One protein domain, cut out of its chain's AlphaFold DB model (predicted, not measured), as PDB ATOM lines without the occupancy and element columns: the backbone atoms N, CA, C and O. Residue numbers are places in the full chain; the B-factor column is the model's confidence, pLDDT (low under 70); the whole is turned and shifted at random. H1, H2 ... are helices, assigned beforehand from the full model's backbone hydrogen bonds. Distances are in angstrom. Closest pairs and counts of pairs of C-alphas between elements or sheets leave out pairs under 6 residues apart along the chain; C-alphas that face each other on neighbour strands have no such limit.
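AT A GLANCE: This is residues 2 to 177 of the 1074 residues of the protein "Anaphase-promoting complex subunit 5" of Hermetia illucens (UniProt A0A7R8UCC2). A long helix, H2, runs through the middle of a cluster of crossed helices, with H5 and H8 crossing it and long H9 lying across its first end. H3 runs back beside H2, and H1 lies out near H8. The 176 printed residues hold nine named helices, H1 to H9 in order, and no named strand: all helix. The whole is compact, with a radius of gyration of the C-alphas of 16.5 A, and spans 46 by 38 by 28 A.

HOW THE PARTS SIT: H2, residues 27 to 48, touches H5, residues 92 to 107, at a steep tilt of 51 degrees, closest at the C-alphas of Leu 35 and Phe 98, 6.0 A. H8, residues 138 to 152, only just touches H2, with 3 pairs of C-alphas within 8 A; the closest are Val 33 and Ile 143, 6.7 A. H9, residues 155 to 175, is about perpendicular to H2 at 82 degrees and touches it at Pro 27 alone, whose C-alpha is 4.9 A from that of Ile 165. H9 also touches H5, closest at the C-alphas of Val 106 and Ile 166, 5.4 A, and H4, residues 76 to 84, closest at those of Tyr 76 and Gly 172, 4.8 A. H3, residues 55 to 70, is close to H2 but not clearly touching, at a shallow tilt of 22 degrees, opposite ways; the closest C-alphas are Ile 32 and Leu 68, 7.5 A. H6, residues 111 to 116, is close to H5, and H7, residues 121 to 127, to H8, neither clearly touching. H1, residues 2 to 9, and H8 are near each other. Every O i to N i+4 pair is within hydrogen-bond range in each helix but H3, with 11 of 12.

IN THESE COORDINATES: H2 is 31.4 A long from C-alpha 27 at (185.567, 194.434, 188.609), and H9 30.4 A, ending at C-alpha 175 at (192.729, 181.790, 180.495). H3 measures 23.0 A, H5 22.4 A and H8 21.3 A.

THE WHOLE: The C-alphas farthest apart, Asn 16 and Gly 177, are 48.4 A apart. The printed part has no cut; H1 to H2 is a long link of 17 residues. Mean pLDDT of the printed part is 72.5, with residues 2 to 24 and 115 to 135 among those under 70.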
ATOM      1  N   ASP A   2     165.361 196.279 208.015       34.47
ATOM      2  CA  ASP A   2     166.746 196.551 207.579       34.47
ATOM      3  C   ASP A   2     166.873 197.217 206.205       34.47
ATOM      4  O   ASP A   2     167.596 198.199 206.083       34.47
ATOM      5  N   ASN A   3     166.072 196.820 205.207       34.09
ATOM      6  CA  ASN A   3     166.093 197.471 203.885       34.09
ATOM      7  C   ASN A   3     165.739 198.973 203.939       34.09
ATOM      8  O   ASN A   3     166.184 199.738 203.092       34.09
ATOM      9  N   ARG A   4     164.949 199.411 204.935       39.84
ATOM     10  CA  ARG A   4     164.544 200.819 205.107       39.84
ATOM     11  C   ARG A   4     165.661 201.649 205.752       39.84
ATOM     12  O   ARG A   4     165.936 202.746 205.292       39.84
ATOM     13  N   ARG A   5     166.360 201.073 206.738       40.06
ATOM     14  CA  ARG A   5     167.559 201.659 207.365       40.06
ATOM     15  C   ARG A   5     168.760 201.695 206.414       40.06
ATOM     16  O   ARG A   5     169.584 202.597 206.497       40.06
ATOM     17  N   GLU A   6     168.867 200.727 205.505       47.84
ATOM     18  CA  GLU A   6     169.879 200.744 204.442       47.84
ATOM     19  C   GLU A   6     169.602 201.825 203.391       47.84
ATOM     20  O   GLU A   6     170.539 202.468 202.932       47.84
ATOM     21  N   LEU A   7     168.334 202.062 203.034       49.75
ATOM     22  CA  LEU A   7     167.949 203.163 202.145       49.75
ATOM     23  C   LEU A   7     168.308 204.533 202.747       49.75
ATOM     24  O   LEU A   7     168.872 205.356 202.036       49.75
ATOM     25  N   GLU A   8     168.083 204.728 204.051       51.16
ATOM     26  CA  GLU A   8     168.473 205.943 204.792       51.16
ATOM     27  C   GLU A   8     170.002 206.153 204.831       51.16
ATOM     28  O   GLU A   8     170.474 207.286 204.776       51.16
ATOM     29  N   ALA A   9     170.802 205.077 204.872       52.31
ATOM     30  CA  ALA A   9     172.270 205.149 204.808       52.31
ATOM     31  C   ALA A   9     172.819 205.409 203.386       52.31
ATOM     32  O   ALA A   9     173.967 205.834 203.223       52.31
ATOM     33  N   LEU A  10     172.005 205.138 202.358       52.25
ATOM     34  CA  LEU A  10     172.293 205.362 200.937       52.25
ATOM     35  C   LEU A  10     171.790 206.728 200.440       52.25
ATOM     36  O   LEU A  10     171.885 207.003 199.242       52.25
ATOM     37  N   ASP A  11     171.251 207.575 201.324       55.53
ATOM     38  CA  ASP A  11     170.861 208.939 200.980       55.53
ATOM     39  C   ASP A  11     172.081 209.880 201.004       55.53
ATOM     40  O   ASP A  11     172.780 209.978 202.023       55.53
ATOM     41  N   PRO A  12     172.356 210.605 199.900       50.31
ATOM     42  CA  PRO A  12     173.535 211.463 199.759       50.31
ATOM     43  C   PRO A  12     173.532 212.688 200.691       50.31
ATOM     44  O   PRO A  12     174.562 213.335 200.841       50.31
ATOM     45  N   SER A  13     172.406 212.998 201.345       48.59
ATOM     46  CA  SER A  13     172.251 214.097 202.310       48.59
ATOM     47  C   SER A  13     172.670 213.741 203.746       48.59
ATOM     48  O   SER A  13     172.715 214.619 204.610       48.59
ATOM     49  N   SER A  14     172.982 212.470 204.027       47.78
ATOM     50  CA  SER A  14     173.355 211.996 205.362       47.78
ATOM     51  C   SER A  14     174.875 212.075 205.596       47.78
ATOM     52  O   SER A  14     175.631 211.143 205.337       47.78
ATOM     53  N   ASN A  15     175.353 213.190 206.161       44.28
ATOM     54  CA  ASN A  15     176.778 213.373 206.511       44.28
ATOM     55  C   ASN A  15     177.287 212.456 207.651       44.28
ATOM     56  O   ASN A  15     178.473 212.477 207.965       44.28
ATOM     57  N   ASN A  16     176.414 211.643 208.262       38.94
ATOM     58  CA  ASN A  16     176.726 210.784 209.413       38.94
ATOM     59  C   ASN A  16     176.778 209.279 209.084       38.94
ATOM     60  O   ASN A  16     176.734 208.451 209.995       38.94
ATOM     61  N   ALA A  17     176.864 208.888 207.811       39.53
ATOM     62  CA  ALA A  17     177.066 207.484 207.464       39.53
ATOM     63  C   ALA A  17     178.524 207.085 207.759       39.53
ATOM     64  O   ALA A  17     179.453 207.496 207.067       39.53
ATOM     65  N   THR A  18     178.731 206.288 208.807       42.25
ATOM     66  CA  THR A  18     180.029 205.693 209.128       42.25
ATOM     67  C   THR A  18     180.585 204.944 207.911       42.25
ATOM     68  O   THR A  18     179.898 204.118 207.308       42.25
ATOM     69  N   TYR A  19     181.851 205.210 207.566       42.50
ATOM     70  CA  TYR A  19     182.610 204.595 206.458       42.50
ATOM     71  C   TYR A  19     182.602 203.049 206.446       42.50
ATOM     72  O   TYR A  19     183.037 202.432 205.482       42.50
ATOM     73  N   THR A  20     182.090 202.406 207.496       46.75
ATOM     74  CA  THR A  20     182.089 200.958 207.715       46.75
ATOM     75  C   THR A  20     180.973 200.188 206.998       46.75
ATOM     76  O   THR A  20     180.984 198.963 207.041       46.75
ATOM     77  N   ARG A  21     180.008 200.850 206.337       51.28
ATOM     78  CA  ARG A  21     178.848 200.179 205.696       51.28
ATOM     79  C   ARG A  21     178.798 200.236 204.166       51.28
ATOM     80  O   ARG A  21     177.834 199.746 203.576       51.28
ATOM     81  N   VAL A  22     179.795 200.832 203.520       57.22
ATOM     82  CA  VAL A  22     179.821 201.013 202.062       57.22
ATOM     83  C   VAL A  22     180.734 199.949 201.443       57.22
ATOM     84  O   VAL A  22     181.933 199.937 201.699       57.22
ATOM     85  N   ASP A  23     180.158 199.024 200.668       62.31
ATOM     86  CA  ASP A  23     180.891 197.917 200.033       62.31
ATOM     87  C   ASP A  23     181.963 198.431 199.054       62.31
ATOM     88  O   ASP A  23     181.676 199.264 198.192       62.31
ATOM     89  N   ALA A  24     183.173 197.862 199.107       68.12
ATOM     90  CA  ALA A  24     184.198 198.101 198.093       68.12
ATOM     91  C   ALA A  24     183.720 197.602 196.717       68.12
ATOM     92  O   ALA A  24     183.188 196.486 196.588       68.12
ATOM     93  N   LEU A  25     183.892 198.439 195.691       76.56
ATOM     94  CA  LEU A  25     183.530 198.100 194.321       76.56
ATOM     95  C   LEU A  25     184.664 197.337 193.646       76.56
ATOM     96  O   LEU A  25     185.818 197.757 193.678       76.56
ATOM     97  N   THR A  26     184.314 196.229 193.005       79.12
ATOM     98  CA  THR A  26     185.264 195.340 192.342       79.12
ATOM     99  C   THR A  26     184.887 195.145 190.873       79.12
ATOM    100  O   THR A  26     183.719 195.324 190.501       79.12
ATOM    101  N   PRO A  27     185.840 194.735 190.015       82.38
ATOM    102  CA  PRO A  27     185.567 194.434 188.609       82.38
ATOM    103  C   PRO A  27     184.433 193.431 188.390       82.38
ATOM    104  O   PRO A  27     183.649 193.569 187.454       82.38
ATOM    105  N   HIS A  28     184.316 192.441 189.279       84.12
ATOM    106  CA  HIS A  28     183.270 191.429 189.224       84.12
ATOM    107  C   HIS A  28     181.872 192.033 189.419       84.12
ATOM    108  O   HIS A  28     180.960 191.759 188.639       84.12
ATOM    109  N   LYS A  29     181.711 192.916 190.412       83.12
ATOM    110  CA  LYS A  29     180.439 193.604 190.677       83.12
ATOM    111  C   LYS A  29     180.010 194.479 189.497       83.12
ATOM    112  O   LYS A  29     178.835 194.499 189.138       83.12
ATOM    113  N   ILE A  30     180.963 195.136 188.838       84.69
ATOM    114  CA  ILE A  30     180.699 195.934 187.630       84.69
ATOM    115  C   ILE A  30     180.276 195.038 186.465       84.69
ATOM    116  O   ILE A  30     179.307 195.354 185.778       84.69
ATOM    117  N   ALA A  31     180.923 193.885 186.283       86.62
ATOM    118  CA  ALA A  31     180.507 192.903 185.284       86.62
ATOM    119  C   ALA A  31     179.063 192.412 185.526       86.62
ATOM    120  O   ALA A  31     178.290 192.299 184.577       86.62
ATOM    121  N   ILE A  32     178.650 192.200 186.782       87.62
ATOM    122  CA  ILE A  32     177.256 191.859 187.119       87.62
ATOM    123  C   ILE A  32     176.298 193.005 186.758       87.62
ATOM    124  O   ILE A  32     175.236 192.752 186.193       87.62
ATOM    125  N   VAL A  33     176.656 194.263 187.038       85.38
ATOM    126  CA  VAL A  33     175.824 195.421 186.658       85.38
ATOM    127  C   VAL A  33     175.657 195.512 185.140       85.38
ATOM    128  O   VAL A  33     174.533 195.680 184.665       85.38
ATOM    129  N   ILE A  34     176.732 195.311 184.373       85.38
ATOM    130  CA  ILE A  34     176.682 195.269 182.903       85.38
ATOM    131  C   ILE A  34     175.773 194.125 182.435       85.38
ATOM    132  O   ILE A  34     174.928 194.326 181.562       85.38
ATOM    133  N   LEU A  35     175.882 192.944 183.048       86.81
ATOM    134  CA  LEU A  35     175.030 191.793 182.747       86.81
ATOM    135  C   LEU A  35     173.538 192.098 182.997       86.81
ATOM    136  O   LEU A  35     172.692 191.776 182.158       86.81
ATOM    137  N   ILE A  36     173.203 192.762 184.111       85.50
ATOM    138  CA  ILE A  36     171.831 193.207 184.409       85.50
ATOM    139  C   ILE A  36     171.360 194.232 183.371       85.50
ATOM    140  O   ILE A  36     170.238 194.133 182.870       85.50
ATOM    141  N   GLN A  37     172.211 195.192 183.009       80.69
ATOM    142  CA  GLN A  37     171.882 196.228 182.034       80.69
ATOM    143  C   GLN A  37     171.567 195.632 180.654       80.69
ATOM    144  O   GLN A  37     170.592 196.047 180.024       80.69
ATOM    145  N   GLN A  38     172.330 194.633 180.195       82.69
ATOM    146  CA  GLN A  38     172.048 193.954 178.923       82.69
ATOM    147  C   GLN A  38     170.731 193.186 178.958       82.69
ATOM    148  O   GLN A  38     169.949 193.250 178.009       82.69
ATOM    149  N   TYR A  39     170.434 192.511 180.069       83.31
ATOM    150  CA  TYR A  39     169.143 191.856 180.246       83.31
ATOM    151  C   TYR A  39     167.973 192.853 180.178       83.31
ATOM    152  O   TYR A  39     166.981 192.588 179.497       83.31
ATOM    153  N   LEU A  40     168.094 194.024 180.815       78.44
ATOM    154  CA  LEU A  40     167.062 195.064 180.764       78.44
ATOM    155  C   LEU A  40     166.883 195.640 179.353       78.44
ATOM    156  O   LEU A  40     165.746 195.793 178.910       78.44
ATOM    157  N   LYS A  41     167.977 195.883 178.620       78.94
ATOM    158  CA  LYS A  41     167.928 196.328 177.216       78.94
ATOM    159  C   LYS A  41     167.258 195.294 176.314       78.94
ATOM    160  O   LYS A  41     166.425 195.646 175.487       78.94
ATOM    161  N   ALA A  42     167.584 194.016 176.475       78.12
ATOM    162  CA  ALA A  42     166.966 192.943 175.702       78.12
ATOM    163  C   ALA A  42     165.474 192.767 176.030       78.12
ATOM    164  O   ALA A  42     164.663 192.531 175.135       78.12
ATOM    165  N   LYS A  43     165.087 192.956 177.296       75.88
ATOM    166  CA  LYS A  43     163.683 192.974 177.718       75.88
ATOM    167  C   LYS A  43     162.915 194.161 177.120       75.88
ATOM    168  O   LYS A  43     161.791 193.963 176.671       75.88
ATOM    169  N   GLN A  44     163.518 195.352 177.077       75.75
ATOM    170  CA  GLN A  44     162.939 196.532 176.420       75.75
ATOM    171  C   GLN A  44     162.781 196.311 174.909       75.75
ATOM    172  O   GLN A  44     161.686 196.481 174.395       75.75
ATOM    173  N   LYS A  45     163.806 195.786 174.217       77.69
ATOM    174  CA  LYS A  45     163.717 195.416 172.787       77.69
ATOM    175  C   LYS A  45     162.583 194.420 172.494       77.69
ATOM    176  O   LYS A  45     161.931 194.509 171.454       77.69
ATOM    177  N   ALA A  46     162.336 193.466 173.392       74.88
ATOM    178  CA  ALA A  46     161.209 192.540 173.269       74.88
ATOM    179  C   ALA A  46     159.861 193.278 173.414       74.88
ATOM    180  O   ALA A  46     158.982 193.132 172.568       74.88
ATOM    181  N   GLN A  47     159.733 194.154 174.419       73.31
ATOM    182  CA  GLN A  47     158.537 194.984 174.620       73.31
ATOM    183  C   GLN A  47     158.263 195.921 173.432       73.31
ATOM    184  O   GLN A  47     157.126 195.982 172.968       73.31
ATOM    185  N   ASP A  48     159.296 196.571 172.894       76.44
ATOM    186  CA  ASP A  48     159.202 197.489 171.750       76.44
ATOM    187  C   ASP A  48     158.832 196.763 170.444       76.44
ATOM    188  O   ASP A  48     158.188 197.336 169.567       76.44
ATOM    189  N   SER A  49     159.195 195.481 170.317       76.06
ATOM    190  CA  SER A  49     158.806 194.614 169.191       76.06
ATOM    191  C   SER A  49     157.451 193.916 169.383       76.06
ATOM    192  O   SER A  49     157.040 193.130 168.530       76.06
ATOM    193  N   GLY A  50     156.744 194.183 170.489       69.50
ATOM    194  CA  GLY A  50     155.441 193.587 170.803       69.50
ATOM    195  C   GLY A  50     155.492 192.116 171.237       69.50
ATOM    196  O   GLY A  50     154.445 191.482 171.362       69.50
ATOM    197  N   THR A  51     156.682 191.558 171.486       70.75
ATOM    198  CA  THR A  51     156.873 190.159 171.907       70.75
ATOM    199  C   THR A  51     157.266 190.074 173.386       70.75
ATOM    200  O   THR A  51     158.000 190.908 173.911       70.75
ATOM    201  N   SER A  52     156.770 189.075 174.123       69.06
ATOM    202  CA  SER A  52     157.178 188.897 175.524       69.06
ATOM    203  C   SER A  52     158.507 188.141 175.615       69.06
ATOM    204  O   SER A  52     158.736 187.170 174.896       69.06
ATOM    205  N   TYR A  53     159.397 188.585 176.507       76.25
ATOM    206  CA  TYR A  53     160.679 187.917 176.735       76.25
ATOM    207  C   TYR A  53     160.463 186.467 177.232       76.25
ATOM    208  O   TYR A  53     159.661 186.278 178.156       76.25
ATOM    209  N   PRO A  54     161.170 185.446 176.694       80.44
ATOM    210  CA  PRO A  54     160.930 184.042 177.030       80.44
ATOM    211  C   PRO A  54     160.972 183.751 178.537       80.44
ATOM    212  O   PRO A  54     161.955 184.028 179.232       80.44
ATOM    213  N   ALA A  55     159.911 183.126 179.059       76.94
ATOM    214  CA  ALA A  55     159.775 182.848 180.492       76.94
ATOM    215  C   ALA A  55     160.865 181.898 181.029       76.94
ATOM    216  O   ALA A  55     161.326 182.057 182.161       76.94
ATOM    217  N   GLN A  56     161.311 180.936 180.213       79.75
ATOM    218  CA  GLN A  56     162.376 179.998 180.581       79.75
ATOM    219  C   GLN A  56     163.733 180.700 180.736       79.75
ATOM    220  O   GLN A  56     164.406 180.495 181.748       79.75
ATOM    221  N   SER A  57     164.105 181.562 179.786       77.31
ATOM    222  CA  SER A  57     165.349 182.340 179.833       77.31
ATOM    223  C   SER A  57     165.333 183.335 180.993       77.31
ATOM    224  O   SER A  57     166.309 183.433 181.735       77.31
ATOM    225  N   ARG A  58     164.181 183.972 181.260       80.00
ATOM    226  CA  ARG A  58     163.984 184.825 182.443       80.00
ATOM    227  C   ARG A  58     164.191 184.057 183.748       80.00
ATOM    228  O   ARG A  58     164.907 184.535 184.623       80.00
ATOM    229  N   ARG A  59     163.591 182.869 183.893       81.81
ATOM    230  CA  ARG A  59     163.741 182.036 185.099       81.81
ATOM    231  C   ARG A  59     165.202 181.645 185.326       81.81
ATOM    232  O   ARG A  59     165.688 181.776 186.447       81.81
ATOM    233  N   LYS A  60     165.900 181.198 184.276       81.94
ATOM    234  CA  LYS A  60     167.323 180.833 184.349       81.94
ATOM    235  C   LYS A  60     168.184 182.032 184.735       81.94
ATOM    236  O   LYS A  60     168.933 181.940 185.702       81.94
ATOM    237  N   PHE A  61     168.003 183.170 184.062       84.88
ATOM    238  CA  PHE A  61     168.725 184.402 184.365       84.88
ATOM    239  C   PHE A  61     168.512 184.859 185.815       84.88
ATOM    240  O   PHE A  61     169.481 185.138 186.511       84.88
ATOM    241  N   CYS A  62     167.271 184.869 186.318       82.94
ATOM    242  CA  CYS A  62     166.986 185.260 187.702       82.94
ATOM    243  C   CYS A  62     167.618 184.312 188.741       82.94
ATOM    244  O   CYS A  62     168.126 184.788 189.755       82.94
ATOM    245  N   MET A  63     167.628 182.996 188.490       82.75
ATOM    246  CA  MET A  63     168.283 182.013 189.370       82.75
ATOM    247  C   MET A  63     169.803 182.217 189.430       82.75
ATOM    248  O   MET A  63     170.399 182.097 190.501       82.75
ATOM    249  N   VAL A  64     170.428 182.541 188.294       86.12
ATOM    250  CA  VAL A  64     171.859 182.870 188.223       86.12
ATOM    251  C   VAL A  64     172.144 184.181 188.926       86.12
ATOM    252  O   VAL A  64     173.040 184.249 189.758       86.12
ATOM    253  N   LEU A  65     171.365 185.215 188.617       86.38
ATOM    254  CA  LEU A  65     171.578 186.561 189.121       86.38
ATOM    255  C   LEU A  65     171.520 186.613 190.650       86.38
ATOM    256  O   LEU A  65     172.383 187.231 191.265       86.38
ATOM    257  N   LEU A  66     170.550 185.931 191.271       83.25
ATOM    258  CA  LEU A  66     170.446 185.884 192.732       83.25
ATOM    259  C   LEU A  66     171.693 185.250 193.365       83.25
ATOM    260  O   LEU A  66     172.205 185.758 194.358       83.25
ATOM    261  N   LYS A  67     172.211 184.188 192.742       81.00
ATOM    262  CA  LYS A  67     173.438 183.513 193.168       81.00
ATOM    263  C   LYS A  67     174.668 184.414 192.986       81.00
ATOM    264  O   LYS A  67     175.471 184.519 193.903       81.00
ATOM    265  N   LEU A  68     174.796 185.106 191.852       83.62
ATOM    266  CA  LEU A  68     175.917 186.018 191.573       83.62
ATOM    267  C   LEU A  68     175.951 187.235 192.505       83.62
ATOM    268  O   LEU A  68     177.028 187.680 192.878       83.62
ATOM    269  N   ILE A  69     174.789 187.762 192.903       82.50
ATOM    270  CA  ILE A  69     174.708 188.900 193.833       82.50
ATOM    271  C   ILE A  69     175.164 188.506 195.250       82.50
ATOM    272  O   ILE A  69     175.684 189.353 195.975       82.50
ATOM    273  N   GLN A  70     174.952 187.250 195.656       76.06
ATOM    274  CA  GLN A  70     175.221 186.772 197.019       76.06
ATOM    275  C   GLN A  70     176.603 186.119 197.199       76.06
ATOM    276  O   GLN A  70     177.100 186.065 198.321       76.06
ATOM    277  N   LEU A  71     177.215 185.602 196.130       71.50
ATOM    278  CA  LEU A  71     178.491 184.883 196.191       71.50
ATOM    279  C   LEU A  71     179.725 185.805 196.301       71.50
ATOM    280  O   LEU A  71     179.644 187.005 196.015       71.50
ATOM    281  N   PRO A  72     180.889 185.255 196.714       70.50
ATOM    282  CA  PRO A  72     182.165 185.957 196.632       70.50
ATOM    283  C   PRO A  72     182.547 186.277 195.184       70.50
ATOM    284  O   PRO A  72     182.086 185.629 194.241       70.50
ATOM    285  N   ASP A  73     183.424 187.267 195.022       75.38
ATOM    286  CA  ASP A  73     183.890 187.696 193.709       75.38
ATOM    287  C   ASP A  73     184.589 186.552 192.968       75.38
ATOM    288  O   ASP A  73     185.541 185.944 193.460       75.38
ATOM    289  N   MET A  74     184.120 186.272 191.755       77.69
ATOM    290  CA  MET A  74     184.657 185.194 190.929       77.69
ATOM    291  C   MET A  74     185.644 185.727 189.898       77.69
ATOM    292  O   MET A  74     185.505 186.852 189.407       77.69
ATOM    293  N   SER A  75     186.602 184.891 189.486       81.50
ATOM    294  CA  SER A  75     187.417 185.197 188.310       81.50
ATOM    295  C   SER A  75     186.525 185.322 187.068       81.50
ATOM    296  O   SER A  75     185.448 184.724 186.999       81.50
ATOM    297  N   TYR A  76     186.953 186.093 186.065       84.44
ATOM    298  CA  TYR A  76     186.158 186.254 184.844       84.44
ATOM    299  C   TYR A  76     185.930 184.908 184.131       84.44
ATOM    300  O   TYR A  76     184.856 184.682 183.586       84.44
ATOM    301  N   LYS A  77     186.895 183.978 184.213       82.88
ATOM    302  CA  LYS A  77     186.761 182.604 183.705       82.88
ATOM    303  C   LYS A  77     185.651 181.836 184.416       82.88
ATOM    304  O   LYS A  77     184.823 181.215 183.755       82.88
ATOM    305  N   ASP A  78     185.622 181.884 185.745       82.31
ATOM    306  CA  ASP A  78     184.628 181.153 186.533       82.31
ATOM    307  C   ASP A  78     183.236 181.762 186.344       82.31
ATOM    308  O   ASP A  78     182.264 181.026 186.153       82.31
ATOM    309  N   LEU A  79     183.141 183.098 186.278       85.94
ATOM    310  CA  LEU A  79     181.918 183.805 185.899       85.94
ATOM    311  C   LEU A  79     181.438 183.345 184.522       85.94
ATOM    312  O   LEU A  79     180.303 182.892 184.401       85.94
ATOM    313  N   TYR A  80     182.308 183.377 183.514       84.62
ATOM    314  CA  TYR A  80     181.985 182.927 182.164       84.62
ATOM    315  C   TYR A  80     181.501 181.474 182.146       84.62
ATOM    316  O   TYR A  80     180.417 181.193 181.642       84.62
ATOM    317  N   SER A  81     182.233 180.570 182.804       84.25
ATOM    318  CA  SER A  81     181.868 179.153 182.901       84.25
ATOM    319  C   SER A  81     180.519 178.934 183.599       84.25
ATOM    320  O   SER A  81     179.763 178.035 183.231       84.25
ATOM    321  N   THR A  82     180.179 179.787 184.573       85.00
ATOM    322  CA  THR A  82     178.898 179.747 185.287       85.00
ATOM    323  C   THR A  82     177.760 180.168 184.359       85.00
ATOM    324  O   THR A  82     176.733 179.486 184.317       85.00
ATOM    325  N   LEU A  83     177.957 181.236 183.577       85.38
ATOM    326  CA  LEU A  83     176.982 181.740 182.600       85.38
ATOM    327  C   LEU A  83     176.762 180.744 181.441       85.38
ATOM    328  O   LEU A  83     175.644 180.630 180.934       85.38
ATOM    329  N   THR A  84     177.797 179.983 181.060       82.75
ATOM    330  CA  THR A  84     177.737 178.951 180.007       82.75
ATOM    331  C   THR A  84     177.348 177.556 180.511       82.75
ATOM    332  O   THR A  84     177.073 176.671 179.700       82.75
ATOM    333  N   SER A  85     177.326 177.324 181.828       82.31
ATOM    334  CA  SER A  85     177.045 176.003 182.406       82.31
ATOM    335  C   SER A  85     175.651 175.480 182.034       82.31
ATOM    336  O   SER A  85     174.678 176.235 181.945       82.31
ATOM    337  N   SER A  86     175.514 174.159 181.870       69.56
ATOM    338  CA  SER A  86     174.249 173.508 181.479       69.56
ATOM    339  C   SER A  86     173.087 173.809 182.435       69.56
ATOM    340  O   SER A  86     171.942 173.940 182.000       69.56
ATOM    341  N   LYS A  87     173.389 173.994 183.726       70.44
ATOM    342  CA  LYS A  87     172.425 174.308 184.792       70.44
ATOM    343  C   LYS A  87     171.804 175.705 184.661       70.44
ATOM    344  O   LYS A  87     170.668 175.915 185.081       70.44
ATOM    345  N   TYR A  88     172.539 176.648 184.083       73.38
ATOM    346  CA  TYR A  88     172.248 178.082 184.145       73.38
ATOM    347  C   TYR A  88     172.248 178.783 182.781       73.38
ATOM    348  O   TYR A  88     172.039 179.993 182.730       73.38
ATOM    349  N   ARG A  89     172.441 178.016 181.699       76.81
ATOM    350  CA  ARG A  89     172.619 178.457 180.310       76.81
ATOM    351  C   ARG A  89     171.791 179.694 179.962       76.81
ATOM    352  O   ARG A  89     170.566 179.609 179.836       76.81
ATOM    353  N   ILE A  90     172.499 180.805 179.790       80.69
ATOM    354  CA  ILE A  90     171.955 182.072 179.300       80.69
ATOM    355  C   ILE A  90     171.845 182.013 177.770       80.69
ATOM    356  O   ILE A  90     172.586 181.283 177.108       80.69
ATOM    357  N   ASP A  91     170.893 182.760 177.211       79.75
ATOM    358  CA  ASP A  91     170.726 182.897 175.764       79.75
ATOM    359  C   ASP A  91     172.014 183.424 175.111       79.75
ATOM    360  O   ASP A  91     172.640 184.372 175.593       79.75
ATOM    361  N   THR A  92     172.390 182.840 173.973       78.75
ATOM    362  CA  THR A  92     173.649 183.154 173.277       78.75
ATOM    363  C   THR A  92     173.735 184.617 172.843       78.75
ATOM    364  O   THR A  92     174.801 185.213 172.940       78.75
ATOM    365  N   ALA A  93     172.613 185.227 172.451       80.06
ATOM    366  CA  ALA A  93     172.555 186.646 172.092       80.06
ATOM    367  C   ALA A  93     172.916 187.569 173.271       80.06
ATOM    368  O   ALA A  93     173.666 188.524 173.102       80.06
ATOM    369  N   HIS A  94     172.448 187.249 174.482       81.69
ATOM    370  CA  HIS A  94     172.759 188.035 175.680       81.69
ATOM    371  C   HIS A  94     174.218 187.889 176.106       81.69
ATOM    372  O   HIS A  94     174.811 188.850 176.592       81.69
ATOM    373  N   LEU A  95     174.789 186.691 175.942       84.56
ATOM    374  CA  LEU A  95     176.198 186.432 176.230       84.56
ATOM    375  C   LEU A  95     177.105 187.240 175.287       84.56
ATOM    376  O   LEU A  95     178.033 187.892 175.755       84.56
ATOM    377  N   VAL A  96     176.788 187.259 173.988       85.44
ATOM    378  CA  VAL A  96     177.527 188.031 172.974       85.44
ATOM    379  C   VAL A  96     177.417 189.537 173.233       85.44
ATOM    380  O   VAL A  96     178.421 190.244 173.192       85.44
ATOM    381  N   ASP A  97     176.226 190.042 173.570       83.56
ATOM    382  CA  ASP A  97     176.036 191.456 173.929       83.56
ATOM    383  C   ASP A  97     176.819 191.842 175.198       83.56
ATOM    384  O   ASP A  97     177.396 192.930 175.283       83.56
ATOM    385  N   PHE A  98     176.881 190.943 176.183       87.75
ATOM    386  CA  PHE A  98     177.693 191.121 177.385       87.75
ATOM    387  C   PHE A  98     179.198 191.154 177.068       87.75
ATOM    388  O   PHE A  98     179.895 192.056 177.537       87.75
ATOM    389  N   GLU A  99     179.695 190.224 176.247       85.19
ATOM    390  CA  GLU A  99     181.094 190.184 175.805       85.19
ATOM    391  C   GLU A  99     181.492 191.457 175.054       85.19
ATOM    392  O   GLU A  99     182.515 192.056 175.384       85.19
ATOM    393  N   ASN A 100     180.653 191.913 174.118       85.81
ATOM    394  CA  ASN A 100     180.878 193.137 173.348       85.81
ATOM    395  C   ASN A 100     180.956 194.378 174.251       85.81
ATOM    396  O   ASN A 100     181.787 195.262 174.048       85.81
ATOM    397  N   CYS A 101     180.108 194.465 175.280       82.81
ATOM    398  CA  CYS A 101     180.182 195.570 176.237       82.81
ATOM    399  C   CYS A 101     181.434 195.509 177.115       82.81
ATOM    400  O   CYS A 101     182.036 196.553 177.368       82.81
ATOM    401  N   MET A 102     181.860 194.316 177.535       85.75
ATOM    402  CA  MET A 102     183.112 194.145 178.275       85.75
ATOM    403  C   MET A 102     184.338 194.482 177.412       85.75
ATOM    404  O   MET A 102     185.231 195.180 177.887       85.75
ATOM    405  N   SER A 103     184.372 194.067 176.140       84.06
ATOM    406  CA  SER A 103     185.469 194.399 175.219       84.06
ATOM    407  C   SER A 103     185.531 195.893 174.911       84.06
ATOM    408  O   SER A 103     186.619 196.465 174.859       84.06
ATOM    409  N   ASN A 104     184.371 196.543 174.759       83.12
ATOM    410  CA  ASN A 104     184.299 197.983 174.532       83.12
ATOM    411  C   ASN A 104     184.901 198.751 175.710       83.12
ATOM    412  O   ASN A 104     185.774 199.582 175.478       83.12
ATOM    413  N   LEU A 105     184.525 198.394 176.946       80.12
ATOM    414  CA  LEU A 105     185.030 199.010 178.180       80.12
ATOM    415  C   LEU A 105     186.561 198.912 178.290       80.12
ATOM    416  O   LEU A 105     187.205 199.854 178.737       80.12
ATOM    417  N   VAL A 106     187.154 197.810 177.820       79.06
ATOM    418  CA  VAL A 106     188.614 197.612 177.810       79.06
ATOM    419  C   VAL A 106     189.316 198.392 176.693       79.06
ATOM    420  O   VAL A 106     190.448 198.837 176.872       79.06
ATOM    421  N   SER A 107     188.667 198.563 175.541       78.44
ATOM    422  CA  SER A 107     189.250 199.241 174.372       78.44
ATOM    423  C   SER A 107     189.171 200.775 174.418       78.44
ATOM    424  O   SER A 107     189.937 201.451 173.731       78.44
ATOM    425  N   SER A 108     188.242 201.326 175.201       71.56
ATOM    426  CA  SER A 108     187.944 202.758 175.285       71.56
ATOM    427  C   SER A 108     188.673 203.473 176.431       71.56
ATOM    428  O   SER A 108     189.056 202.857 177.421       71.56
ATOM    429  N   ASN A 109     188.802 204.802 176.340       71.81
ATOM    430  CA  ASN A 109     189.211 205.639 177.477       71.81
ATOM    431  C   ASN A 109     188.163 205.599 178.610       71.81
ATOM    432  O   ASN A 109     187.004 205.258 178.377       71.81
ATOM    433  N   ILE A 110     188.546 206.046 179.818       76.94
ATOM    434  CA  ILE A 110     187.703 206.022 181.034       76.94
ATOM    435  C   ILE A 110     186.319 206.681 180.874       76.94
ATOM    436  O   ILE A 110     185.419 206.406 181.661       76.94
ATOM    437  N   GLY A 111     186.129 207.508 179.836       71.19
ATOM    438  CA  GLY A 111     184.842 208.096 179.458       71.19
ATOM    439  C   GLY A 111     183.709 207.074 179.347       71.19
ATOM    440  O   GLY A 111     182.625 207.350 179.833       71.19
ATOM    441  N   CYS A 112     183.961 205.853 178.862       70.88
ATOM    442  CA  CYS A 112     182.905 204.838 178.783       70.88
ATOM    443  C   CYS A 112     182.443 204.314 180.149       70.88
ATOM    444  O   CYS A 112     181.320 203.829 180.256       70.88
ATOM    445  N   LEU A 113     183.267 204.412 181.200       72.94
ATOM    446  CA  LEU A 113     182.828 204.114 182.565       72.94
ATOM    447  C   LEU A 113     181.882 205.214 183.064       72.94
ATOM    448  O   LEU A 113     180.884 204.895 183.692       72.94
ATOM    449  N   PHE A 114     182.133 206.478 182.713       70.31
ATOM    450  CA  PHE A 114     181.189 207.567 182.974       70.31
ATOM    451  C   PHE A 114     179.906 207.423 182.140       70.31
ATOM    452  O   PHE A 114     178.827 207.489 182.708       70.31
ATOM    453  N   ASP A 115     179.991 207.088 180.847       68.56
ATOM    454  CA  ASP A 115     178.814 206.907 179.977       68.56
ATOM    455  C   ASP A 115     177.930 205.716 180.402       68.56
ATOM    456  O   ASP A 115     176.704 205.748 180.275       68.56
ATOM    457  N   LEU A 116     178.539 204.633 180.907       63.78
ATOM    458  CA  LEU A 116     177.813 203.489 181.480       63.78
ATOM    459  C   LEU A 116     177.052 203.866 182.756       63.78
ATOM    460  O   LEU A 116     176.047 203.224 183.074       63.78
ATOM    461  N   PHE A 117     177.535 204.891 183.457       60.69
ATOM    462  CA  PHE A 117     177.086 205.317 184.770       60.69
ATOM    463  C   PHE A 117     176.685 206.800 184.803       60.69
ATOM    464  O   PHE A 117     176.784 207.406 185.853       60.69
ATOM    465  N   ASP A 118     176.206 207.421 183.721       59.22
ATOM    466  CA  ASP A 118     175.702 208.801 183.799       59.22
ATOM    467  C   ASP A 118     174.432 208.821 184.690       59.22
ATOM    468  O   ASP A 118     173.322 208.437 184.295       59.22
ATOM    469  N   MET A 119     174.644 209.197 185.959       49.47
ATOM    470  CA  MET A 119     174.207 208.434 187.147       49.47
ATOM    471  C   MET A 119     172.794 208.677 187.680       49.47
ATOM    472  O   MET A 119     172.333 207.912 188.521       49.47
ATOM    473  N   GLN A 120     172.072 209.705 187.239       49.47
ATOM    474  CA  GLN A 120     170.726 209.989 187.775       49.47
ATOM    475  C   GLN A 120     169.627 209.771 186.737       49.47
ATOM    476  O   GLN A 120     168.653 209.075 187.001       49.47
ATOM    477  N   SER A 121     169.804 210.257 185.508       51.06
ATOM    478  CA  SER A 121     168.728 210.241 184.505       51.06
ATOM    479  C   SER A 121     168.468 208.866 183.868       51.06
ATOM    480  O   SER A 121     167.320 208.530 183.563       51.06
ATOM    481  N   ALA A 122     169.506 208.048 183.662       52.41
ATOM    482  CA  ALA A 122     169.367 206.689 183.137       52.41
ATOM    483  C   ALA A 122     168.926 205.705 184.231       52.41
ATOM    484  O   ALA A 122     168.148 204.787 183.970       52.41
ATOM    485  N   MET A 123     169.365 205.943 185.466       52.44
ATOM    486  CA  MET A 123     169.021 205.146 186.638       52.44
ATOM    487  C   MET A 123     167.594 205.403 187.121       52.44
ATOM    488  O   MET A 123     166.893 204.435 187.392       52.44
ATOM    489  N   ASP A 124     167.102 206.647 187.104       54.22
ATOM    490  CA  ASP A 124     165.684 206.952 187.343       54.22
ATOM    491  C   ASP A 124     164.779 206.334 186.266       54.22
ATOM    492  O   ASP A 124     163.683 205.870 186.568       54.22
ATOM    493  N   LYS A 125     165.255 206.221 185.017       56.84
ATOM    494  CA  LYS A 125     164.559 205.467 183.957       56.84
ATOM    495  C   LYS A 125     164.578 203.955 184.207       56.84
ATOM    496  O   LYS A 125     163.557 203.302 184.006       56.84
ATOM    497  N   ILE A 126     165.696 203.393 184.674       54.78
ATOM    498  CA  ILE A 126     165.828 201.969 185.041       54.78
ATOM    499  C   ILE A 126     165.039 201.632 186.314       54.78
ATOM    500  O   ILE A 126     164.564 200.510 186.445       54.78
ATOM    501  N   LEU A 127     164.868 202.578 187.232       54.69
ATOM    502  CA  LEU A 127     164.136 202.427 188.491       54.69
ATOM    503  C   LEU A 127     162.675 202.904 188.399       54.69
ATOM    504  O   LEU A 127     161.930 202.753 189.368       54.69
ATOM    505  N   SER A 128     162.262 203.462 187.255       58.00
ATOM    506  CA  SER A 128     160.863 203.780 186.958       58.00
ATOM    507  C   SER A 128     160.036 202.497 186.808       58.00
ATOM    508  O   SER A 128     160.527 201.484 186.305       58.00
ATOM    509  N   GLU A 129     158.765 202.533 187.222       52.44
ATOM    510  CA  GLU A 129     157.880 201.355 187.328       52.44
ATOM    511  C   GLU A 129     157.751 200.530 186.025       52.44
ATOM    512  O   GLU A 129     157.438 199.338 186.069       52.44
ATOM    513  N   ASN A 130     158.086 201.115 184.871       52.62
ATOM    514  CA  ASN A 130     157.958 200.501 183.548       52.62
ATOM    515  C   ASN A 130     159.077 199.496 183.186       52.62
ATOM    516  O   ASN A 130     158.886 198.663 182.300       52.62
ATOM    517  N   SER A 131     160.234 199.512 183.858       58.12
ATOM    518  CA  SER A 131     161.380 198.629 183.544       58.12
ATOM    519  C   SER A 131     161.274 197.227 184.179       58.12
ATOM    520  O   SER A 131     161.909 196.254 183.744       58.12
ATOM    521  N   GLY A 132     160.437 197.085 185.213       59.69
ATOM    522  CA  GLY A 132     160.278 195.869 186.012       59.69
ATOM    523  C   GLY A 132     161.405 195.584 187.015       59.69
ATOM    524  O   GLY A 132     161.537 194.429 187.423       59.69
ATOM    525  N   VAL A 133     162.194 196.590 187.413       64.81
ATOM    526  CA  VAL A 133     163.072 196.547 188.600       64.81
ATOM    527  C   VAL A 133     162.554 197.561 189.616       64.81
ATOM    528  O   VAL A 133     162.547 198.756 189.348       64.81
ATOM    529  N   SER A 134     162.106 197.096 190.784       66.81
ATOM    530  CA  SER A 134     161.644 197.990 191.849       66.81
ATOM    531  C   SER A 134     162.818 198.565 192.645       66.81
ATOM    532  O   SER A 134     163.796 197.865 192.922       66.81
ATOM    533  N   GLN A 135     162.688 199.820 193.086       64.94
ATOM    534  CA  GLN A 135     163.660 200.485 193.973       64.94
ATOM    535  C   GLN A 135     163.893 199.723 195.289       64.94
ATOM    536  O   GLN A 135     164.984 199.763 195.849       64.94
ATOM    537  N   TYR A 136     162.878 198.994 195.756       70.75
ATOM    538  CA  TYR A 136     162.912 198.203 196.990       70.75
ATOM    539  C   TYR A 136     163.341 196.743 196.774       70.75
ATOM    540  O   TYR A 136     163.488 195.993 197.739       70.75
ATOM    541  N   GLY A 137     163.504 196.312 195.520       73.38
ATOM    542  CA  GLY A 137     163.925 194.957 195.180       73.38
ATOM    543  C   GLY A 137     165.424 194.746 195.395       73.38
ATOM    544  O   GLY A 137     166.214 195.682 195.301       73.38
ATOM    545  N   VAL A 138     165.838 193.493 195.617       79.44
ATOM    546  CA  VAL A 138     167.250 193.114 195.854       79.44
ATOM    547  C   VAL A 138     168.179 193.610 194.737       79.44
ATOM    548  O   VAL A 138     169.259 194.125 195.013       79.44
ATOM    549  N   VAL A 139     167.738 193.513 193.477       79.44
ATOM    550  CA  VAL A 139     168.492 193.996 192.308       79.44
ATOM    551  C   VAL A 139     168.582 195.526 192.295       79.44
ATOM    552  O   VAL A 139     169.655 196.066 192.051       79.44
ATOM    553  N   GLY A 140     167.491 196.231 192.614       76.00
ATOM    554  CA  GLY A 140     167.481 197.695 192.704       76.00
ATOM    555  C   GLY A 140     168.406 198.218 193.807       76.00
ATOM    556  O   GLY A 140     169.197 199.127 193.561       76.00
ATOM    557  N   LEU A 141     168.387 197.583 194.984       78.00
ATOM    558  CA  LEU A 141     169.301 197.887 196.093       78.00
ATOM    559  C   LEU A 141     170.764 197.637 195.713       78.00
ATOM    560  O   LEU A 141     171.622 198.457 196.029       78.00
ATOM    561  N   TYR A 142     171.055 196.536 195.015       79.50
ATOM    562  CA  TYR A 142     172.407 196.223 194.554       79.50
ATOM    563  C   TYR A 142     172.950 197.288 193.590       79.50
ATOM    564  O   TYR A 142     174.042 197.809 193.811       79.50
ATOM    565  N   ILE A 143     172.173 197.668 192.569       77.50
ATOM    566  CA  ILE A 143     172.602 198.692 191.604       77.50
ATOM    567  C   ILE A 143     172.723 200.059 192.295       77.50
ATOM    568  O   ILE A 143     173.697 200.765 192.058       77.50
ATOM    569  N   ARG A 144     171.809 200.415 193.210       75.62
ATOM    570  CA  ARG A 144     171.897 201.667 193.985       75.62
ATOM    571  C   ARG A 144     173.144 201.714 194.869       75.62
ATOM    572  O   ARG A 144     173.757 202.767 194.974       75.62
ATOM    573  N   ARG A 145     173.557 200.592 195.470       76.12
ATOM    574  CA  ARG A 145     174.818 200.520 196.228       76.12
ATOM    575  C   ARG A 145     176.022 200.789 195.333       76.12
ATOM    576  O   ARG A 145     176.841 201.620 195.698       76.12
ATOM    577  N   VAL A 146     176.104 200.126 194.177       77.81
ATOM    578  CA  VAL A 146     177.183 200.356 193.200       77.81
ATOM    579  C   VAL A 146     177.173 201.800 192.695       77.81
ATOM    580  O   VAL A 146     178.228 202.396 192.521       77.81
ATOM    581  N   ALA A 147     175.988 202.382 192.509       75.25
ATOM    582  CA  ALA A 147     175.864 203.759 192.060       75.25
ATOM    583  C   ALA A 147     176.371 204.761 193.106       75.25
ATOM    584  O   ALA A 147     177.270 205.551 192.840       75.25
ATOM    585  N   VAL A 148     175.877 204.653 194.341       75.75
ATOM    586  CA  VAL A 148     176.294 205.526 195.447       75.75
ATOM    587  C   VAL A 148     177.785 205.364 195.767       75.75
ATOM    588  O   VAL A 148     178.423 206.334 196.171       75.75
ATOM    589  N   THR A 149     178.365 204.167 195.604       75.38
ATOM    590  CA  THR A 149     179.808 203.972 195.812       75.38
ATOM    591  C   THR A 149     180.631 204.638 194.717       75.38
ATOM    592  O   THR A 149     181.600 205.313 195.048       75.38
ATOM    593  N   LEU A 150     180.235 204.505 193.447       76.12
ATOM    594  CA  LEU A 150     180.895 205.166 192.318       76.12
ATOM    595  C   LEU A 150     180.845 206.693 192.426       76.12
ATOM    596  O   LEU A 150     181.871 207.333 192.214       76.12
ATOM    597  N   ASP A 151     179.704 207.262 192.828       74.88
ATOM    598  CA  ASP A 151     179.546 208.712 193.034       74.88
ATOM    599  C   ASP A 151     180.451 209.261 194.145       74.88
ATOM    600  O   ASP A 151     180.837 210.429 194.135       74.88
ATOM    601  N   ARG A 152     180.787 208.420 195.130       74.12
ATOM    602  CA  ARG A 152     181.646 208.782 196.263       74.12
ATOM    603  C   ARG A 152     183.137 208.559 195.993       74.12
ATOM    604  O   ARG A 152     183.947 209.003 196.805       74.12
ATOM    605  N   MET A 153     183.510 207.881 194.904       73.62
ATOM    606  CA  MET A 153     184.913 207.613 194.579       73.62
ATOM    607  C   MET A 153     185.625 208.857 194.059       73.62
ATOM    608  O   MET A 153     185.117 209.612 193.233       73.62
ATOM    609  N   THR A 154     186.870 209.033 194.490       80.31
ATOM    610  CA  THR A 154     187.761 210.046 193.927       80.31
ATOM    611  C   THR A 154     188.265 209.622 192.542       80.31
ATOM    612  O   THR A 154     188.353 208.436 192.216       80.31
ATOM    613  N   PHE A 155     188.658 210.588 191.706       79.75
ATOM    614  CA  PHE A 155     189.174 210.295 190.361       79.75
ATOM    615  C   PHE A 155     190.357 209.291 190.339       79.75
ATOM    616  O   PHE A 155     190.356 208.403 189.485       79.75
ATOM    617  N   PRO A 156     191.340 209.337 191.268       79.88
ATOM    618  CA  PRO A 156     192.395 208.320 191.347       79.88
ATOM    619  C   PRO A 156     191.884 206.907 191.666       79.88
ATOM    620  O   PRO A 156     192.372 205.939 191.081       79.88
ATOM    621  N   GLU A 157     190.894 206.777 192.554       77.38
ATOM    622  CA  GLU A 157     190.263 205.490 192.884       77.38
ATOM    623  C   GLU A 157     189.494 204.935 191.684       77.38
ATOM    624  O   GLU A 157     189.601 203.752 191.366       77.38
ATOM    625  N   MET A 158     188.801 205.803 190.946       78.44
ATOM    626  CA  MET A 158     188.093 205.430 189.723       78.44
ATOM    627  C   MET A 158     189.055 204.993 188.604       78.44
ATOM    628  O   MET A 158     188.799 204.015 187.900       78.44
ATOM    629  N   MET A 159     190.211 205.651 188.474       79.00
ATOM    630  CA  MET A 159     191.287 205.230 187.567       79.00
ATOM    631  C   MET A 159     191.894 203.877 187.968       79.00
ATOM    632  O   MET A 159     192.211 203.062 187.096       79.00
ATOM    633  N   ALA A 160     192.064 203.620 189.268       78.19
ATOM    634  CA  ALA A 160     192.533 202.331 189.775       78.19
ATOM    635  C   ALA A 160     191.518 201.213 189.483       78.19
ATOM    636  O   ALA A 160     191.892 200.156 188.965       78.19
ATOM    637  N   LEU A 161     190.230 201.489 189.700       80.81
ATOM    638  CA  LEU A 161     189.135 200.591 189.359       80.81
ATOM    639  C   LEU A 161     189.120 200.277 187.855       80.81
ATOM    640  O   LEU A 161     189.108 199.106 187.482       80.81
ATOM    641  N   HIS A 162     189.219 201.285 186.987       82.75
ATOM    642  CA  HIS A 162     189.282 201.089 185.535       82.75
ATOM    643  C   HIS A 162     190.444 200.170 185.114       82.75
ATOM    644  O   HIS A 162     190.250 199.213 184.364       82.75
ATOM    645  N   ARG A 163     191.649 200.387 185.663       82.94
ATOM    646  CA  ARG A 163     192.807 199.499 185.436       82.94
ATOM    647  C   ARG A 163     192.549 198.073 185.925       82.94
ATOM    648  O   ARG A 163     192.932 197.116 185.255       82.94
ATOM    649  N   SER A 164     191.882 197.918 187.068       81.06
ATOM    650  CA  SER A 164     191.549 196.600 187.614       81.06
ATOM    651  C   SER A 164     190.530 195.838 186.752       81.06
ATOM    652  O   SER A 164     190.650 194.621 186.626       81.06
ATOM    653  N   ILE A 165     189.590 196.530 186.091       83.25
ATOM    654  CA  ILE A 165     188.638 195.923 185.143       83.25
ATOM    655  C   ILE A 165     189.358 195.402 183.897       83.25
ATOM    656  O   ILE A 165     189.108 194.269 183.484       83.25
ATOM    657  N   ILE A 166     190.292 196.185 183.342       83.75
ATOM    658  CA  ILE A 166     191.123 195.762 182.202       83.75
ATOM    659  C   ILE A 166     191.881 194.481 182.555       83.75
ATOM    660  O   ILE A 166     191.784 193.479 181.848       83.75
ATOM    661  N   LEU A 167     192.568 194.476 183.700       82.94
ATOM    662  CA  LEU A 167     193.308 193.304 184.166       82.94
ATOM    663  C   LEU A 167     192.397 192.097 184.427       82.94
ATOM    664  O   LEU A 167     192.789 190.968 184.137       82.94
ATOM    665  N   TYR A 168     191.196 192.314 184.968       83.56
ATOM    666  CA  TYR A 168     190.213 191.261 185.227       83.56
ATOM    667  C   TYR A 168     189.746 190.580 183.935       83.56
ATOM    668  O   TYR A 168     189.758 189.348 183.849       83.56
ATOM    669  N   TYR A 169     189.393 191.373 182.919       85.00
ATOM    670  CA  TYR A 169     188.955 190.870 181.619       85.00
ATOM    671  C   TYR A 169     190.102 190.203 180.851       85.00
ATOM    672  O   TYR A 169     189.954 189.066 180.409       85.00
ATOM    673  N   GLU A 170     191.277 190.837 180.757       83.81
ATOM    674  CA  GLU A 170     192.425 190.275 180.034       83.81
ATOM    675  C   GLU A 170     192.921 188.955 180.636       83.81
ATOM    676  O   GLU A 170     193.189 188.005 179.898       83.81
ATOM    677  N   LYS A 171     193.029 188.861 181.971       81.38
ATOM    678  CA  LYS A 171     193.423 187.612 182.647       81.38
ATOM    679  C   LYS A 171     192.409 186.499 182.377       81.38
ATOM    680  O   LYS A 171     192.806 185.371 182.084       81.38
ATOM    681  N   GLY A 172     191.116 186.820 182.428       78.88
ATOM    682  CA  GLY A 172     190.037 185.889 182.107       78.88
ATOM    683  C   GLY A 172     190.085 185.394 180.668       78.88
ATOM    684  O   GLY A 172     190.101 184.188 180.431       78.88
ATOM    685  N   PHE A 173     190.179 186.316 179.715       77.38
ATOM    686  CA  PHE A 173     190.172 186.016 178.286       77.38
ATOM    687  C   PHE A 173     191.398 185.192 177.861       77.38
ATOM    688  O   PHE A 173     191.259 184.198 177.150       77.38
ATOM    689  N   ARG A 174     192.590 185.507 178.396       76.06
ATOM    690  CA  ARG A 174     193.809 184.692 178.207       76.06
ATOM    691  C   ARG A 174     193.642 183.267 178.743       76.06
ATOM    692  O   ARG A 174     194.111 182.321 178.123       76.06
ATOM    693  N   SER A 175     192.958 183.103 179.875       73.06
ATOM    694  CA  SER A 175     192.729 181.790 180.495       73.06
ATOM    695  C   SER A 175     191.636 180.943 179.824       73.06
ATOM    696  O   SER A 175     191.568 179.739 180.071       73.06
ATOM    697  N   LEU A 176     190.792 181.561 178.986       70.12
ATOM    698  CA  LEU A 176     189.747 180.904 178.192       70.12
ATOM    699  C   LEU A 176     190.273 180.373 176.842       70.12
ATOM    700  O   LEU A 176     189.554 179.652 176.160       70.12
ATOM    701  N   GLY A 177     191.522 180.684 176.466       57.72
ATOM    702  CA  GLY A 177     192.182 180.126 175.277       57.72
ATOM    703  C   GLY A 177     191.667 180.652 173.931       57.72
ATOM    704  O   GLY A 177     192.031 180.115 172.888       57.72
TER     705      GLY A 177